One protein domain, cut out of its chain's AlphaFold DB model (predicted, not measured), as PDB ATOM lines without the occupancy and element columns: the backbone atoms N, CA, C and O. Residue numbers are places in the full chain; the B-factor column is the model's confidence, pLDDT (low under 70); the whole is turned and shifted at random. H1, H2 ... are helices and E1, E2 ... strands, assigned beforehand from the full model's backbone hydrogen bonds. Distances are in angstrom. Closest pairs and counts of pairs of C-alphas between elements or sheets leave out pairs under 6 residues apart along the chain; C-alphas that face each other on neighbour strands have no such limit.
ATOM      1  N   GLY A   9      27.604 -49.159 -30.900       94.00
ATOM      2  CA  GLY A   9      28.583 -48.338 -30.211       94.00
ATOM      3  C   GLY A   9      27.935 -47.351 -29.250       94.00
ATOM      4  O   GLY A   9      26.868 -46.806 -29.535       94.00
ATOM      5  N   LEU A  10      28.618 -47.108 -28.134       96.12
ATOM      6  CA  LEU A  10      28.257 -46.123 -27.117       96.12
ATOM      7  C   LEU A  10      29.394 -45.121 -26.920       96.12
ATOM      8  O   LEU A  10      30.563 -45.511 -26.834       96.12
ATOM      9  N   ALA A  11      29.063 -43.843 -26.773       96.75
ATOM     10  CA  ALA A  11      29.992 -42.825 -26.293       96.75
ATOM     11  C   ALA A  11      29.334 -41.990 -25.198       96.75
ATOM     12  O   ALA A  11      28.270 -41.412 -25.407       96.75
ATOM     13  N   ALA A  12      29.989 -41.930 -24.042       96.50
ATOM     14  CA  ALA A  12      29.605 -41.066 -22.941       96.50
ATOM     15  C   ALA A  12      30.227 -39.676 -23.126       96.50
ATOM     16  O   ALA A  12      31.421 -39.552 -23.404       96.50
ATOM     17  N   LEU A  13      29.417 -38.643 -22.931       95.12
ATOM     18  CA  LEU A  13      29.802 -37.243 -22.908       95.12
ATOM     19  C   LEU A  13      29.476 -36.673 -21.530       95.12
ATOM     20  O   LEU A  13      28.316 -36.614 -21.124       95.12
ATOM     21  N   SER A  14      30.514 -36.222 -20.837       94.75
ATOM     22  CA  SER A  14      30.402 -35.415 -19.627       94.75
ATOM     23  C   SER A  14      31.148 -34.099 -19.862       94.75
ATOM     24  O   SER A  14      32.381 -34.099 -19.958       94.75
ATOM     25  N   PRO A  15      30.424 -32.983 -20.058       91.94
ATOM     26  CA  PRO A  15      31.037 -31.674 -20.227       91.94
ATOM     27  C   PRO A  15      31.773 -31.192 -18.974       91.94
ATOM     28  O   PRO A  15      31.507 -31.610 -17.846       91.94
ATOM     29  N   ARG A  16      32.678 -30.225 -19.150       89.88
ATOM     30  CA  ARG A  16      33.366 -29.599 -18.016       89.88
ATOM     31  C   ARG A  16      32.356 -28.900 -17.101       89.88
ATOM     32  O   ARG A  16      31.673 -27.974 -17.524       89.88
ATOM     33  N   GLY A  17      32.363 -29.272 -15.825       89.19
ATOM     34  CA  GLY A  17      31.468 -28.703 -14.817       89.19
ATOM     35  C   GLY A  17      30.138 -29.441 -14.675       89.19
ATOM     36  O   GLY A  17      29.355 -29.038 -13.819       89.19
ATOM     37  N   ALA A  18      29.911 -30.500 -15.460       93.75
ATOM     38  CA  ALA A  18      28.881 -31.481 -15.157       93.75
ATOM     39  C   ALA A  18      29.217 -32.226 -13.854       93.75
ATOM     40  O   ALA A  18      30.381 -32.383 -13.473       93.75
ATOM     41  N   THR A  19      28.175 -32.680 -13.178       93.94
ATOM     42  CA  THR A  19      28.229 -33.307 -11.849       93.94
ATOM     43  C   THR A  19      28.681 -34.767 -11.864       93.94
ATOM     44  O   THR A  19      29.170 -35.247 -10.843       93.94
ATOM     45  N   GLY A  20      28.565 -35.462 -12.998       91.75
ATOM     46  CA  GLY A  20      28.973 -36.860 -13.163       91.75
ATOM     47  C   GLY A  20      30.016 -37.056 -14.261       91.75
ATOM     48  O   GLY A  20      30.089 -36.276 -15.207       91.75
ATOM     49  N   GLY A  21      30.838 -38.101 -14.148       92.19
ATOM     50  CA  GLY A  21      31.849 -38.478 -15.138       92.19
ATOM     51  C   GLY A  21      31.349 -39.508 -16.158       92.19
ATOM     52  O   GLY A  21      30.164 -39.820 -16.248       92.19
ATOM     53  N   ALA A  22      32.265 -40.083 -16.940       91.25
ATOM     54  CA  ALA A  22      31.906 -41.089 -17.945       91.25
ATOM     55  C   ALA A  22      31.283 -42.359 -17.329       91.25
ATOM     56  O   ALA A  22      30.342 -42.909 -17.897       91.25
ATOM     57  N   ALA A  23      31.773 -42.803 -16.165       90.75
ATOM     58  CA  ALA A  23      31.219 -43.956 -15.451       90.75
ATOM     59  C   ALA A  23      29.760 -43.712 -15.025       90.75
ATOM     60  O   ALA A  23      28.910 -44.577 -15.220       90.75
ATOM     61  N   ASP A  24      29.449 -42.510 -14.537       93.38
ATOM     62  CA  ASP A  24      28.092 -42.081 -14.198       93.38
ATOM     63  C   ASP A  24      27.159 -42.139 -15.402       93.38
ATOM     64  O   ASP A  24      26.048 -42.656 -15.320       93.38
ATOM     65  N   VAL A  25      27.622 -41.608 -16.532       95.88
ATOM     66  CA  VAL A  25      26.858 -41.562 -17.778       95.88
ATOM     67  C   VAL A  25      26.571 -42.969 -18.293       95.88
ATOM     68  O   VAL A  25      25.440 -43.271 -18.679       95.88
ATOM     69  N   LEU A  26      27.557 -43.866 -18.241       95.25
ATOM     70  CA  LEU A  26      27.364 -45.270 -18.600       95.25
ATOM     71  C   LEU A  26      26.399 -45.968 -17.638       95.25
ATOM     72  O   LEU A  26      25.486 -46.653 -18.093       95.25
ATOM     73  N   ARG A  27      26.517 -45.730 -16.327       94.75
ATOM     74  CA  ARG A  27      25.582 -46.262 -15.328       94.75
ATOM     75  C   ARG A  27      24.147 -45.786 -15.574       94.75
ATOM     76  O   ARG A  27      23.219 -46.588 -15.531       94.75
ATOM     77  N   ARG A  28      23.954 -44.500 -15.874       95.88
ATOM     78  CA  ARG A  28      22.648 -43.921 -16.239       95.88
ATOM     79  C   ARG A  28      22.094 -44.510 -17.527       95.88
ATOM     80  O   ARG A  28      20.895 -44.741 -17.618       95.88
ATOM     81  N   THR A  29      22.963 -44.774 -18.499       96.94
ATOM     82  CA  THR A  29      22.591 -45.447 -19.750       96.94
ATOM     83  C   THR A  29      22.089 -46.854 -19.466       96.94
ATOM     84  O   THR A  29      21.034 -47.222 -19.967       96.94
ATOM     85  N   ALA A  30      22.792 -47.605 -18.618       96.25
ATOM     86  CA  ALA A  30      22.379 -48.938 -18.204       96.25
ATOM     87  C   ALA A  30      21.027 -48.910 -17.472       96.25
ATOM     88  O   ALA A  30      20.115 -49.645 -17.837       96.25
ATOM     89  N   LEU A  31      20.848 -47.999 -16.506       95.88
ATOM     90  CA  LEU A  31      19.565 -47.806 -15.818       95.88
ATOM     91  C   LEU A  31      18.432 -47.451 -16.790       95.88
ATOM     92  O   LEU A  31      17.351 -48.031 -16.708       95.88
ATOM     93  N   ALA A  32      18.671 -46.522 -17.718       95.38
ATOM     94  CA  ALA A  32      17.689 -46.128 -18.723       95.38
ATOM     95  C   ALA A  32      17.340 -47.278 -19.675       95.38
ATOM     96  O   ALA A  32      16.180 -47.413 -20.041       95.38
ATOM     97  N   ALA A  33      18.314 -48.118 -20.037       94.94
ATOM     98  CA  ALA A  33      18.074 -49.297 -20.860       94.94
ATOM     99  C   ALA A  33      17.223 -50.336 -20.114       94.94
ATOM    100  O   ALA A  33      16.198 -50.761 -20.630       94.94
ATOM    101  N   HIS A  34      17.587 -50.683 -18.873       94.81
ATOM    102  CA  HIS A  34      16.846 -51.659 -18.064       94.81
ATOM    103  C   HIS A  34      15.416 -51.224 -17.716       94.81
ATOM    104  O   HIS A  34      14.528 -52.062 -17.604       94.81
ATOM    105  N   THR A  35      15.187 -49.920 -17.543       92.81
ATOM    106  CA  THR A  35      13.875 -49.379 -17.149       92.81
ATOM    107  C   THR A  35      13.020 -48.911 -18.328       92.81
ATOM    108  O   THR A  35      11.926 -48.379 -18.118       92.81
ATOM    109  N   ASP A  36      13.481 -49.115 -19.565       92.88
ATOM    110  CA  ASP A  36      12.724 -48.778 -20.765       92.88
ATOM    111  C   ASP A  36      11.587 -49.777 -21.008       92.88
ATOM    112  O   ASP A  36      11.778 -50.877 -21.517       92.88
ATOM    113  N   ALA A  37      10.358 -49.352 -20.717       89.69
ATOM    114  CA  ALA A  37       9.159 -50.155 -20.948       89.69
ATOM    115  C   ALA A  37       8.877 -50.444 -22.437       89.69
ATOM    116  O   ALA A  37       7.982 -51.232 -22.745       89.69
ATOM    117  N   THR A  38       9.575 -49.778 -23.366       89.56
ATOM    118  CA  THR A  38       9.404 -49.995 -24.808       89.56
ATOM    119  C   THR A  38      10.330 -51.062 -25.386       89.56
ATOM    120  O   THR A  38      10.140 -51.428 -26.547       89.56
ATOM    121  N   HIS A  39      11.270 -51.588 -24.589       88.19
ATOM    122  CA  HIS A  39      12.240 -52.605 -25.010       88.19
ATOM    123  C   HIS A  39      13.113 -52.174 -26.207       88.19
ATOM    124  O   HIS A  39      13.636 -52.999 -26.953       88.19
ATOM    125  N   VAL A  40      13.282 -50.864 -26.422       87.56
ATOM    126  CA  VAL A  40      14.071 -50.282 -27.527       87.56
ATOM    127  C   VAL A  40      15.579 -50.355 -27.251       87.56
ATOM    128  O   VAL A  40      16.392 -50.082 -28.141       87.56
ATOM    129  N   PHE A  41      15.964 -50.686 -26.019       90.69
ATOM    130  CA  PHE A  41      17.353 -50.773 -25.577       90.69
ATOM    131  C   PHE A  41      17.757 -52.158 -25.056       90.69
ATOM    132  O   PHE A  41      18.866 -52.284 -24.533       90.69
ATOM    133  N   ASP A  42      16.924 -53.191 -25.218       90.25
ATOM    134  CA  ASP A  42      17.217 -54.555 -24.748       90.25
ATOM    135  C   ASP A  42      18.549 -55.064 -25.310       90.25
ATOM    136  O   ASP A  42      19.383 -55.630 -24.606       90.25
ATOM    137  N   GLU A  43      18.827 -54.747 -26.569       87.88
ATOM    138  CA  GLU A  43      20.065 -55.142 -27.217       87.88
ATOM    139  C   GLU A  43      21.303 -54.384 -26.716       87.88
ATOM    140  O   GLU A  43      22.427 -54.811 -26.969       87.88
ATOM    141  N   LEU A  44      21.131 -53.245 -26.033       90.19
ATOM    142  CA  LEU A  44      22.232 -52.574 -25.337       90.19
ATOM    143  C   LEU A  44      22.534 -53.247 -24.002       90.19
ATOM    144  O   LEU A  44      23.694 -53.261 -23.595       90.19
ATOM    145  N   ILE A  45      21.513 -53.791 -23.336       91.00
ATOM    146  CA  ILE A  45      21.688 -54.559 -22.102       91.00
ATOM    147  C   ILE A  45      22.560 -55.772 -22.404       91.00
ATOM    148  O   ILE A  45      23.598 -55.941 -21.779       91.00
ATOM    149  N   GLU A  46      22.201 -56.560 -23.417       87.81
ATOM    150  CA  GLU A  46      22.968 -57.750 -23.804       87.81
ATOM    151  C   GLU A  46      24.427 -57.429 -24.170       87.81
ATOM    152  O   GLU A  46      25.337 -58.176 -23.825       87.81
ATOM    153  N   ASP A  47      24.653 -56.316 -24.872       88.12
ATOM    154  CA  ASP A  47      25.943 -56.006 -25.495       88.12
ATOM    155  C   ASP A  47      26.898 -55.229 -24.568       88.12
ATOM    156  O   ASP A  47      28.113 -55.420 -24.618       88.12
ATOM    157  N   PHE A  48      26.363 -54.356 -23.707       90.50
ATOM    158  CA  PHE A  48      27.160 -53.446 -22.872       90.50
ATOM    159  C   PHE A  48      26.905 -53.574 -21.372       90.50
ATOM    160  O   PHE A  48      27.790 -53.225 -20.588       90.50
ATOM    161  N   PHE A  49      25.725 -54.041 -20.962       91.00
ATOM    162  CA  PHE A  49      25.315 -54.084 -19.555       91.00
ATOM    163  C   PHE A  49      24.735 -55.451 -19.154       91.00
ATOM    164  O   PHE A  49      23.662 -55.504 -18.548       91.00
ATOM    165  N   PRO A  50      25.392 -56.576 -19.501       84.81
ATOM    166  CA  PRO A  50      24.792 -57.878 -19.289       84.81
ATOM    167  C   PRO A  50      24.705 -58.177 -17.788       84.81
ATOM    168  O   PRO A  50      25.645 -57.942 -17.026       84.81
ATOM    169  N   THR A  51      23.573 -58.727 -17.352       80.00
ATOM    170  CA  THR A  51      23.350 -59.105 -15.944       80.00
ATOM    171  C   THR A  51      24.153 -60.341 -15.534       80.00
ATOM    172  O   THR A  51      24.358 -60.580 -14.343       80.00
ATOM    173  N   GLN A  52      24.629 -61.117 -16.510       77.19
ATOM    174  CA  GLN A  52      25.555 -62.227 -16.320       77.19
ATOM    175  C   GLN A  52      26.795 -62.025 -17.192       77.19
ATOM    176  O   GLN A  52      26.667 -61.590 -18.336       77.19
ATOM    177  N   PRO A  53      28.000 -62.340 -16.688       68.06
ATOM    178  CA  PRO A  53      29.205 -62.235 -17.495       68.06
ATOM    179  C   PRO A  53      29.126 -63.181 -18.709       68.06
ATOM    180  O   PRO A  53      28.616 -64.298 -18.569       68.06
ATOM    181  N   PRO A  54      29.649 -62.774 -19.881       66.25
ATOM    182  CA  PRO A  54      29.732 -63.656 -21.036       66.25
ATOM    183  C   PRO A  54      30.523 -64.920 -20.689       66.25
ATOM    184  O   PRO A  54      31.573 -64.859 -20.048       66.25
ATOM    185  N   THR A  55      30.015 -66.074 -21.110       65.00
ATOM    186  CA  THR A  55      30.632 -67.378 -20.838       65.00
ATOM    187  C   THR A  55      31.722 -67.740 -21.847       65.00
ATOM    188  O   THR A  55      32.617 -68.522 -21.528       65.00
ATOM    189  N   GLU A  56      31.679 -67.161 -23.048       64.50
ATOM    190  CA  GLU A  56      32.684 -67.357 -24.091       64.50
ATOM    191  C   GLU A  56      33.768 -66.278 -24.005       64.50
ATOM    192  O   GLU A  56      33.598 -65.142 -24.447       64.50
ATOM    193  N   LEU A  57      34.912 -66.644 -23.429       60.81
ATOM    194  CA  LEU A  57      36.122 -65.828 -23.449       60.81
ATOM    195  C   LEU A  57      36.878 -66.071 -24.758       60.81
ATOM    196  O   LEU A  57      37.430 -67.148 -24.977       60.81
ATOM    197  N   PHE A  58      36.948 -65.053 -25.612       65.06
ATOM    198  CA  PHE A  58      37.922 -65.016 -26.696       65.06
ATOM    199  C   PHE A  58      39.161 -64.284 -26.192       65.06
ATOM    200  O   PHE A  58      39.077 -63.091 -25.935       65.06
ATOM    201  N   GLN A  59      40.290 -64.980 -26.043       66.94
ATOM    202  CA  GLN A  59      41.576 -64.388 -25.671       66.94
ATOM    203  C   GLN A  59      42.601 -64.715 -26.770       66.94
ATOM    204  O   GLN A  59      43.085 -65.849 -26.823       66.94
ATOM    205  N   PRO A  60      42.910 -63.772 -27.680       61.28
ATOM    206  CA  PRO A  60      43.770 -64.044 -28.829       61.28
ATOM    207  C   PRO A  60      45.230 -64.292 -28.427       61.28
ATOM    208  O   PRO A  60      45.929 -65.013 -29.134       61.28
ATOM    209  N   GLU A  61      45.685 -63.754 -27.289       55.00
ATOM    210  CA  GLU A  61      47.033 -63.994 -26.769       55.00
ATOM    211  C   GLU A  61      47.112 -63.958 -25.226       55.00
ATOM    212  O   GLU A  61      46.414 -63.163 -24.582       55.00
ATOM    213  N   PRO A  62      47.960 -64.802 -24.594       55.78
ATOM    214  CA  PRO A  62      48.161 -64.781 -23.148       55.78
ATOM    215  C   PRO A  62      48.853 -63.481 -22.713       55.78
ATOM    216  O   PRO A  62      49.985 -63.219 -23.110       55.78
ATOM    217  N   GLY A  63      48.196 -62.692 -21.858       55.66
ATOM    218  CA  GLY A  63      48.790 -61.505 -21.225       55.66
ATOM    219  C   GLY A  63      48.172 -60.161 -21.618       55.66
ATOM    220  O   GLY A  63      48.444 -59.174 -20.942       55.66
ATOM    221  N   CYS A  64      47.307 -60.118 -22.634       56.22
ATOM    222  CA  CYS A  64      46.480 -58.943 -22.894       56.22
ATOM    223  C   CYS A  64      45.213 -59.021 -22.025       56.22
ATOM    224  O   CYS A  64      44.480 -60.008 -22.091       56.22
ATOM    225  N   SER A  65      44.991 -58.023 -21.167       57.16
ATOM    226  CA  SER A  65      43.807 -57.918 -20.297       57.16
ATOM    227  C   SER A  65      42.642 -57.171 -20.954       57.16
ATOM    228  O   SER A  65      41.644 -56.901 -20.287       57.16
ATOM    229  N   ASP A  66      42.776 -56.803 -22.229       54.75
ATOM    230  CA  ASP A  66      41.747 -56.071 -22.958       54.75
ATOM    231  C   ASP A  66      40.635 -57.011 -23.425       54.75
ATOM    232  O   ASP A  66      40.875 -58.136 -23.864       54.75
ATOM    233  N   THR A  67      39.395 -56.535 -23.344       55.09
ATOM    234  CA  THR A  67      38.223 -57.262 -23.826       55.09
ATOM    235  C   THR A  67      38.326 -57.446 -25.336       55.09
ATOM    236  O   THR A  67      38.223 -56.487 -26.103       55.09
ATOM    237  N   THR A  68      38.524 -58.682 -25.780       68.12
ATOM    238  CA  THR A  68      38.664 -59.021 -27.197       68.12
ATOM    239  C   THR A  68      37.393 -59.666 -27.730       68.12
ATOM    240  O   THR A  68      36.820 -60.557 -27.109       68.12
ATOM    241  N   PHE A  69      36.946 -59.215 -28.900       77.25
ATOM    242  CA  PHE A  69      35.768 -59.733 -29.593       77.25
ATOM    243  C   PHE A  69      36.078 -59.958 -31.078       77.25
ATOM    244  O   PHE A  69      37.038 -59.402 -31.613       77.25
ATOM    245  N   THR A  70      35.265 -60.769 -31.759       78.06
ATOM    246  CA  THR A  70      35.372 -60.974 -33.213       78.06
ATOM    247  C   THR A  70      34.338 -60.111 -33.925       78.06
ATOM    248  O   THR A  70      33.141 -60.275 -33.707       78.06
ATOM    249  N   GLY A  71      34.787 -59.201 -34.791       81.81
ATOM    250  CA  GLY A  71      33.897 -58.284 -35.500       81.81
ATOM    251  C   GLY A  71      34.469 -57.764 -36.815       81.81
ATOM    252  O   GLY A  71      35.660 -57.882 -37.102       81.81
ATOM    253  N   SER A  72      33.591 -57.186 -37.629       88.88
ATOM    254  CA  SER A  72      33.926 -56.576 -38.917       88.88
ATOM    255  C   SER A  72      34.756 -55.305 -38.725       88.88
ATOM    256  O   SER A  72      34.322 -54.353 -38.078       88.88
ATOM    257  N   ALA A  73      35.944 -55.254 -39.335       90.88
ATOM    258  CA  ALA A  73      36.810 -54.074 -39.274       90.88
ATOM    259  C   ALA A  73      36.151 -52.820 -39.885       90.88
ATOM    260  O   ALA A  73      36.377 -51.703 -39.411       90.88
ATOM    261  N   ALA A  74      35.317 -52.998 -40.917       91.81
ATOM    262  CA  ALA A  74      34.571 -51.909 -41.540       91.81
ATOM    263  C   ALA A  74      33.542 -51.313 -40.570       91.81
ATOM    264  O   ALA A  74      33.473 -50.091 -40.423       91.81
ATOM    265  N   ASP A  75      32.811 -52.167 -39.852       91.81
ATOM    266  CA  ASP A  75      31.779 -51.734 -38.908       91.81
ATOM    267  C   ASP A  75      32.392 -51.069 -37.673       91.81
ATOM    268  O   ASP A  75      31.948 -49.996 -37.267       91.81
ATOM    269  N   VAL A  76      33.491 -51.621 -37.143       92.81
ATOM    270  CA  VAL A  76      34.278 -50.991 -36.068       92.81
ATOM    271  C   VAL A  76      34.727 -49.584 -36.467       92.81
ATOM    272  O   VAL A  76      34.553 -48.633 -35.702       92.81
ATOM    273  N   THR A  77      35.268 -49.431 -37.679       94.31
ATOM    274  CA  THR A  77      35.734 -48.134 -38.191       94.31
ATOM    275  C   THR A  77      34.571 -47.151 -38.344       94.31
ATOM    276  O   THR A  77      34.678 -45.992 -37.934       94.31
ATOM    277  N   ALA A  78      33.437 -47.608 -38.882       93.56
ATOM    278  CA  ALA A  78      32.243 -46.789 -39.056       93.56
ATOM    279  C   ALA A  78      31.649 -46.334 -37.713       93.56
ATOM    280  O   ALA A  78      31.282 -45.166 -37.569       93.56
ATOM    281  N   LEU A  79      31.581 -47.227 -36.721       94.75
ATOM    282  CA  LEU A  79      31.136 -46.905 -35.366       94.75
ATOM    283  C   LEU A  79      32.064 -45.888 -34.707       94.75
ATOM    284  O   LEU A  79      31.590 -44.866 -34.216       94.75
ATOM    285  N   ALA A  80      33.378 -46.129 -34.727       95.56
ATOM    286  CA  ALA A  80      34.356 -45.218 -34.139       95.56
ATOM    287  C   ALA A  80      34.256 -43.811 -34.751       95.56
ATOM    288  O   ALA A  80      34.185 -42.825 -34.017       95.56
ATOM    289  N   GLY A  81      34.167 -43.724 -36.083       96.56
ATOM    290  CA  GLY A  81      33.998 -42.459 -36.794       96.56
ATOM    291  C   GLY A  81      32.717 -41.720 -36.400       96.56
ATOM    292  O   GLY A  81      32.771 -40.534 -36.083       96.56
ATOM    293  N   GLN A  82      31.576 -42.416 -36.356       96.12
ATOM    294  CA  GLN A  82      30.292 -41.816 -35.973       96.12
ATOM    295  C   GLN A  82      30.263 -41.361 -34.513       96.12
ATOM    296  O   GLN A  82      29.769 -40.272 -34.227       96.12
ATOM    297  N   LEU A  83      30.803 -42.166 -33.596       96.81
ATOM    298  CA  LEU A  83      30.865 -41.823 -32.178       96.81
ATOM    299  C   LEU A  83      31.739 -40.587 -31.951       96.81
ATOM    300  O   LEU A  83      31.284 -39.625 -31.337       96.81
ATOM    301  N   VAL A  84      32.965 -40.576 -32.484       96.56
ATOM    302  CA  VAL A  84      33.884 -39.436 -32.334       96.56
ATOM    303  C   VAL A  84      33.299 -38.186 -32.979       96.56
ATOM    304  O   VAL A  84      33.251 -37.139 -32.336       96.56
ATOM    305  N   ALA A  85      32.801 -38.283 -34.214       96.19
ATOM    306  CA  ALA A  85      32.181 -37.148 -34.885       96.19
ATOM    307  C   ALA A  85      30.973 -36.628 -34.097       96.19
ATOM    308  O   ALA A  85      30.859 -35.423 -33.893       96.19
ATOM    309  N   GLY A  86      30.086 -37.503 -33.621       94.81
ATOM    310  CA  GLY A  86      28.907 -37.103 -32.856       94.81
ATOM    311  C   GLY A  86      29.261 -36.372 -31.558       94.81
ATOM    312  O   GLY A  86      28.694 -35.316 -31.286       94.81
ATOM    313  N   ILE A  87      30.247 -36.870 -30.805       94.44
ATOM    314  CA  ILE A  87      30.733 -36.193 -29.595       94.44
ATOM    315  C   ILE A  87      31.377 -34.841 -29.923       94.44
ATOM    316  O   ILE A  87      31.104 -33.861 -29.236       94.44
ATOM    317  N   LEU A  88      32.192 -34.752 -30.980       94.25
ATOM    318  CA  LEU A  88      32.815 -33.486 -31.385       94.25
ATOM    319  C   LEU A  88      31.776 -32.431 -31.787       94.25
ATOM    320  O   LEU A  88      31.923 -31.274 -31.404       94.25
ATOM    321  N   HIS A  89      30.714 -32.818 -32.500       93.19
ATOM    322  CA  HIS A  89      29.616 -31.899 -32.815       93.19
ATOM    323  C   HIS A  89      28.886 -31.436 -31.547       93.19
ATOM    324  O   HIS A  89      28.641 -30.242 -31.397       93.19
ATOM    325  N   ALA A  90      28.599 -32.348 -30.612       91.44
ATOM    326  CA  ALA A  90      27.952 -32.002 -29.345       91.44
ATOM    327  C   ALA A  90      28.811 -31.069 -28.466       91.44
ATOM    328  O   ALA A  90      28.276 -30.220 -27.761       91.44
ATOM    329  N   LEU A  91      30.140 -31.200 -28.526       90.31
ATOM    330  CA  LEU A  91      31.075 -30.302 -27.841       90.31
ATOM    331  C   LEU A  91      31.213 -28.936 -28.528       90.31
ATOM    332  O   LEU A  91      31.501 -27.949 -27.853       90.31
ATOM    333  N   ALA A  92      31.053 -28.878 -29.852       91.75
ATOM    334  CA  ALA A  92      31.179 -27.645 -30.625       91.75
ATOM    335  C   ALA A  92      29.947 -26.732 -30.503       91.75
ATOM    336  O   ALA A  92      30.103 -25.513 -30.543       91.75
ATOM    337  N   ASP A  93      28.753 -27.308 -30.339       87.12
ATOM    338  CA  ASP A  93      27.486 -26.576 -30.193       87.12
ATOM    339  C   ASP A  93      26.644 -27.137 -29.026       87.12
ATOM    340  O   ASP A  93      25.656 -27.851 -29.235       87.12
ATOM    341  N   PRO A  94      27.058 -26.891 -27.767       81.44
ATOM    342  CA  PRO A  94      26.350 -27.417 -26.610       81.44
ATOM    343  C   PRO A  94      25.052 -26.637 -26.365       81.44
ATOM    344  O   PRO A  94      25.082 -25.450 -26.039       81.44
ATOM    345  N   ALA A  95      23.904 -27.320 -26.438       74.25
ATOM    346  CA  ALA A  95      22.609 -26.732 -26.076       74.25
ATOM    347  C   ALA A  95      22.541 -26.335 -24.586       74.25
ATOM    348  O   ALA A  95      21.991 -25.292 -24.240       74.25
ATOM    349  N   ASP A  96      23.128 -27.159 -23.713       83.38
ATOM    350  CA  ASP A  96      23.365 -26.880 -22.295       83.38
ATOM    351  C   ASP A  96      24.792 -27.340 -21.943       83.38
ATOM    352  O   ASP A  96      25.112 -28.521 -22.128       83.38
ATOM    353  N   PRO A  97      25.662 -26.445 -21.437       80.69
ATOM    354  CA  PRO A  97      27.063 -26.750 -21.169       80.69
ATOM    355  C   PRO A  97      27.289 -27.759 -20.039       80.69
ATOM    356  O   PRO A  97      28.437 -28.140 -19.830       80.69
ATOM    357  N   ARG A  98      26.255 -28.170 -19.291       86.12
ATOM    358  CA  ARG A  98      26.377 -29.159 -18.205       86.12
ATOM    359  C   ARG A  98      25.587 -30.439 -18.433       86.12
ATOM    360  O   ARG A  98      25.692 -31.365 -17.636       86.12
ATOM    361  N   THR A  99      24.824 -30.520 -19.518       91.94
ATOM    362  CA  THR A  99      24.048 -31.722 -19.814       91.94
ATOM    363  C   THR A  99      24.985 -32.891 -20.110       91.94
ATOM    364  O   THR A  99      25.781 -32.869 -21.050       91.94
ATOM    365  N   MET A 100      24.859 -33.937 -19.302       95.56
ATOM    366  CA  MET A 100      25.503 -35.220 -19.534       95.56
ATOM    367  C   MET A 100      24.731 -35.990 -20.601       95.56
ATOM    368  O   MET A 100      23.501 -35.924 -20.651       95.56
ATOM    369  N   ALA A 101      25.428 -36.752 -21.442       96.19
ATOM    370  CA  ALA A 101      24.770 -37.446 -22.538       96.19
ATOM    371  C   ALA A 101      25.455 -38.746 -22.953       96.19
ATOM    372  O   ALA A 101      26.670 -38.884 -22.852       96.19
ATOM    373  N   THR A 102      24.672 -39.660 -23.516       97.38
ATOM    374  CA  THR A 102      25.181 -40.843 -24.210       97.38
ATOM    375  C   THR A 102      24.729 -40.828 -25.653       97.38
ATOM    376  O   THR A 102      23.533 -40.739 -25.936       97.38
ATOM    377  N   LEU A 103      25.691 -40.973 -26.558       97.06
ATOM    378  CA  LEU A 103      25.456 -41.250 -27.964       97.06
ATOM    379  C   LEU A 103      25.442 -42.760 -28.200       97.06
ATOM    380  O   LEU A 103      26.408 -43.453 -27.885       97.06
ATOM    381  N   ILE A 104      24.363 -43.240 -28.805       95.94
ATOM    382  CA  ILE A 104      24.155 -44.628 -29.203       95.94
ATOM    383  C   ILE A 104      24.124 -44.686 -30.731       95.94
ATOM    384  O   ILE A 104      23.296 -44.029 -31.368       95.94
ATOM    385  N   VAL A 105      24.994 -45.502 -31.321       94.88
ATOM    386  CA  VAL A 105      25.066 -45.737 -32.770       94.88
ATOM    387  C   VAL A 105      24.863 -47.220 -33.047       94.88
ATOM    388  O   VAL A 105      25.374 -48.071 -32.321       94.88
ATOM    389  N   ARG A 106      24.112 -47.532 -34.104       92.00
ATOM    390  CA  ARG A 106      23.816 -48.896 -34.547       92.00
ATOM    391  C   ARG A 106      24.099 -49.016 -36.042       92.00
ATOM    392  O   ARG A 106      23.746 -48.120 -36.807       92.00
ATOM    393  N   ILE A 107      24.727 -50.112 -36.447       88.69
ATOM    394  CA  ILE A 107      25.000 -50.430 -37.848       88.69
ATOM    395  C   ILE A 107      23.772 -51.121 -38.465       88.69
ATOM    396  O   ILE A 107      23.160 -51.970 -37.812       88.69
ATOM    397  N   PRO A 108      23.382 -50.785 -39.708       83.31
ATOM    398  CA  PRO A 108      22.313 -51.488 -40.411       83.31
ATOM    399  C   PRO A 108      22.651 -52.970 -40.627       83.31
ATOM    400  O   PRO A 108      23.710 -53.297 -41.151       83.31
ATOM    401  N   VAL A 109      21.723 -53.865 -40.289       75.88
ATOM    402  CA  VAL A 109      21.917 -55.331 -40.361       75.88
ATOM    403  C   VAL A 109      21.238 -55.995 -41.574       75.88
ATOM    404  O   VAL A 109      21.249 -57.216 -41.704       75.88
ATOM    405  N   GLY A 110      20.675 -55.205 -42.495       74.81
ATOM    406  CA  GLY A 110      20.071 -55.682 -43.746       74.81
ATOM    407  C   GLY A 110      18.646 -55.161 -43.987       74.81
ATOM    408  O   GLY A 110      18.070 -54.507 -43.120       74.81
ATOM    409  N   PRO A 111      18.059 -55.430 -45.167       75.00
ATOM    410  CA  PRO A 111      16.798 -54.815 -45.601       75.00
ATOM    411  C   PRO A 111      15.540 -55.406 -44.946       75.00
ATOM    412  O   PRO A 111      14.486 -54.780 -44.984       75.00
ATOM    413  N   THR A 112      15.630 -56.615 -44.388       75.06
ATOM    414  CA  THR A 112      14.505 -57.342 -43.774       75.06
ATOM    415  C   THR A 112      14.468 -57.224 -42.255       75.06
ATOM    416  O   THR A 112      13.449 -57.533 -41.642       75.06
ATOM    417  N   ALA A 113      15.567 -56.787 -41.643       69.56
ATOM    418  CA  ALA A 113      15.615 -56.494 -40.224       69.56
ATOM    419  C   ALA A 113      14.923 -55.155 -39.946       69.56
ATOM    420  O   ALA A 113      14.952 -54.246 -40.782       69.56
ATOM    421  N   ALA A 114      14.331 -55.016 -38.757       69.81
ATOM    422  CA  ALA A 114      13.905 -53.709 -38.277       69.81
ATOM    423  C   ALA A 114      15.112 -52.764 -38.351       69.81
ATOM    424  O   ALA A 114      16.156 -53.034 -37.751       69.81
ATOM    425  N   GLN A 115      15.004 -51.707 -39.158       64.31
ATOM    426  CA  GLN A 115      16.129 -50.803 -39.339       64.31
ATOM    427  C   GLN A 115      16.399 -50.108 -38.006       64.31
ATOM    428  O   GLN A 115      15.462 -49.546 -37.423       64.31
ATOM    429  N   PRO A 116      17.646 -50.131 -37.511       65.88
ATOM    430  CA  PRO A 116      17.964 -49.383 -36.318       65.88
ATOM    431  C   PRO A 116      17.661 -47.912 -36.588       65.88
ATOM    432  O   PRO A 116      18.016 -47.372 -37.640       65.88
ATOM    433  N   ALA A 117      17.000 -47.252 -35.638       66.19
ATOM    434  CA  ALA A 117      16.937 -45.802 -35.675       66.19
ATOM    435  C   ALA A 117      18.376 -45.262 -35.773       66.19
ATOM    436  O   ALA A 117      19.290 -45.853 -35.189       66.19
ATOM    437  N   GLY A 118      18.565 -44.166 -36.515       82.19
ATOM    438  CA  GLY A 118      19.853 -43.471 -36.594       82.19
ATOM    439  C   GLY A 118      20.393 -43.076 -35.209       82.19
ATOM    440  O   GLY A 118      19.792 -43.422 -34.188       82.19
ATOM    441  N   PRO A 119      21.508 -42.332 -35.139       90.81
ATOM    442  CA  PRO A 119      22.143 -42.004 -33.868       90.81
ATOM    443  C   PRO A 119      21.137 -41.493 -32.828       90.81
ATOM    444  O   PRO A 119      20.338 -40.593 -33.103       90.81
ATOM    445  N   ARG A 120      21.143 -42.103 -31.641       93.12
ATOM    446  CA  ARG A 120      20.247 -41.748 -30.535       93.12
ATOM    447  C   ARG A 120      21.046 -41.106 -29.419       93.12
ATOM    448  O   ARG A 120      22.098 -41.610 -29.045       93.12
ATOM    449  N   TRP A 121      20.500 -40.027 -28.875       94.19
ATOM    450  CA  TRP A 121      21.032 -39.361 -27.698       94.19
ATOM    451  C   TRP A 121      20.116 -39.615 -26.510       94.19
ATOM    452  O   TRP A 121      18.905 -39.415 -26.608       94.19
ATOM    453  N   LEU A 122      20.707 -40.033 -25.399       95.19
ATOM    454  CA  LEU A 122      20.100 -39.947 -24.077       95.19
ATOM    455  C   LEU A 122      20.785 -38.809 -23.332       95.19
ATOM    456  O   LEU A 122      22.005 -38.678 -23.430       95.19
ATOM    457  N   THR A 123      20.021 -37.984 -22.625       95.38
ATOM    458  CA  THR A 123      20.549 -36.822 -21.909       95.38
ATOM    459  C   THR A 123      20.041 -36.783 -20.478       95.38
ATOM    460  O   THR A 123      18.910 -37.178 -20.186       95.38
ATOM    461  N   TRP A 124      20.888 -36.286 -19.582       95.44
ATOM    462  CA  TRP A 124      20.568 -36.085 -18.177       95.44
ATOM    463  C   TRP A 124      21.090 -34.719 -17.727       95.44
ATOM    464  O   TRP A 124      22.225 -34.365 -18.059       95.44
ATOM    465  N   PRO A 125      20.289 -33.951 -16.972       93.94
ATOM    466  CA  PRO A 125      20.780 -32.739 -16.337       93.94
ATOM    467  C   PRO A 125      21.701 -33.098 -15.161       93.94
ATOM    468  O   PRO A 125      21.844 -34.268 -14.792       93.94
TER     469      PRO A 125
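AT A GLANCE: This is residues 9 to 125 of the 335 residues of the protein "Integrative and conjugative element protein, VC0181 family" of Streptomyces sp. cf386 (UniProt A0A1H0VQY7). A small three-stranded sheet forms the middle of three layers, helices on both faces of a sheet: the long H3 covers one face and the shorter H1 the other, while H2 folds back from H1 and only grazes the sheet. Two loops stick out with residues 61 to 66 and 109 to 114. The printed part has 117 residues, in the order E1 H1 H2 H3 E2 E3; the sheet, E1 - E2 - E3, is antiparallel, and the class is mixed, helices and strands, with under half of the residues in named elements. It is only just compact, close to loose, with a radius of gyration of the C-alphas of 15.7 A and spans of 42 by 40 by 30 A.

IN THESE COORDINATES: Find C-alpha 9 at (28.583, -48.338, -30.211); from there E1 runs to residue 13, 13.3 A. H1 follows at residues 22 to 34, 18.4 A, and H2 at residues 42 to 48, 10.2 A. At C-alpha 73, (36.810, -54.074, -39.274), H3 begins and runs 28.4 A to residue 92. E2 is residues 100 to 106, 20.4 A, and E3 is residues 120 to 124, 13.6 A, ending at (20.568, -36.085, -18.177).

HOW THE PARTS SIT: Look between E1 and E2 for N 11 and O 103, 2.9 A apart, and in the hairpin E2 and E3 for N 102 and O 122, 2.8 A. H3 is on the sheet at a height of 8.2 A, along the strands, at 20 degrees to E1 on the local plane; its closest C-alpha pair with E1 is Leu 79 and Gly 9, 5.9 A. On the opposite face H1 has a height of 8.6 A and runs only just slantwise to the strands, at 58 degrees to E2 on the local plane; Val 25 and Ala 101 have their closest C-alphas, 6.6 A. H1 touches H2 with residues 30 to 34 alone, a helical hairpin at a shallow tilt of 30 degrees, opposite ways; their closest C-alphas are those of Ala 33 and Ile 45, 6.5 A. H1 and H3 are apart. In H1, H2 and H3 every O i to N i+4 pair is within hydrogen-bond range.

THE WHOLE: The C-alphas farthest apart, those of Pro 62 and Ala 95, are 45.9 A apart. The printed part has no cut; the links H2 to H3, 24 residues, and E2 to E3, 13 residues, are long. Look for pLDDT under 70 at residues 53 to 68 and 113 to 117.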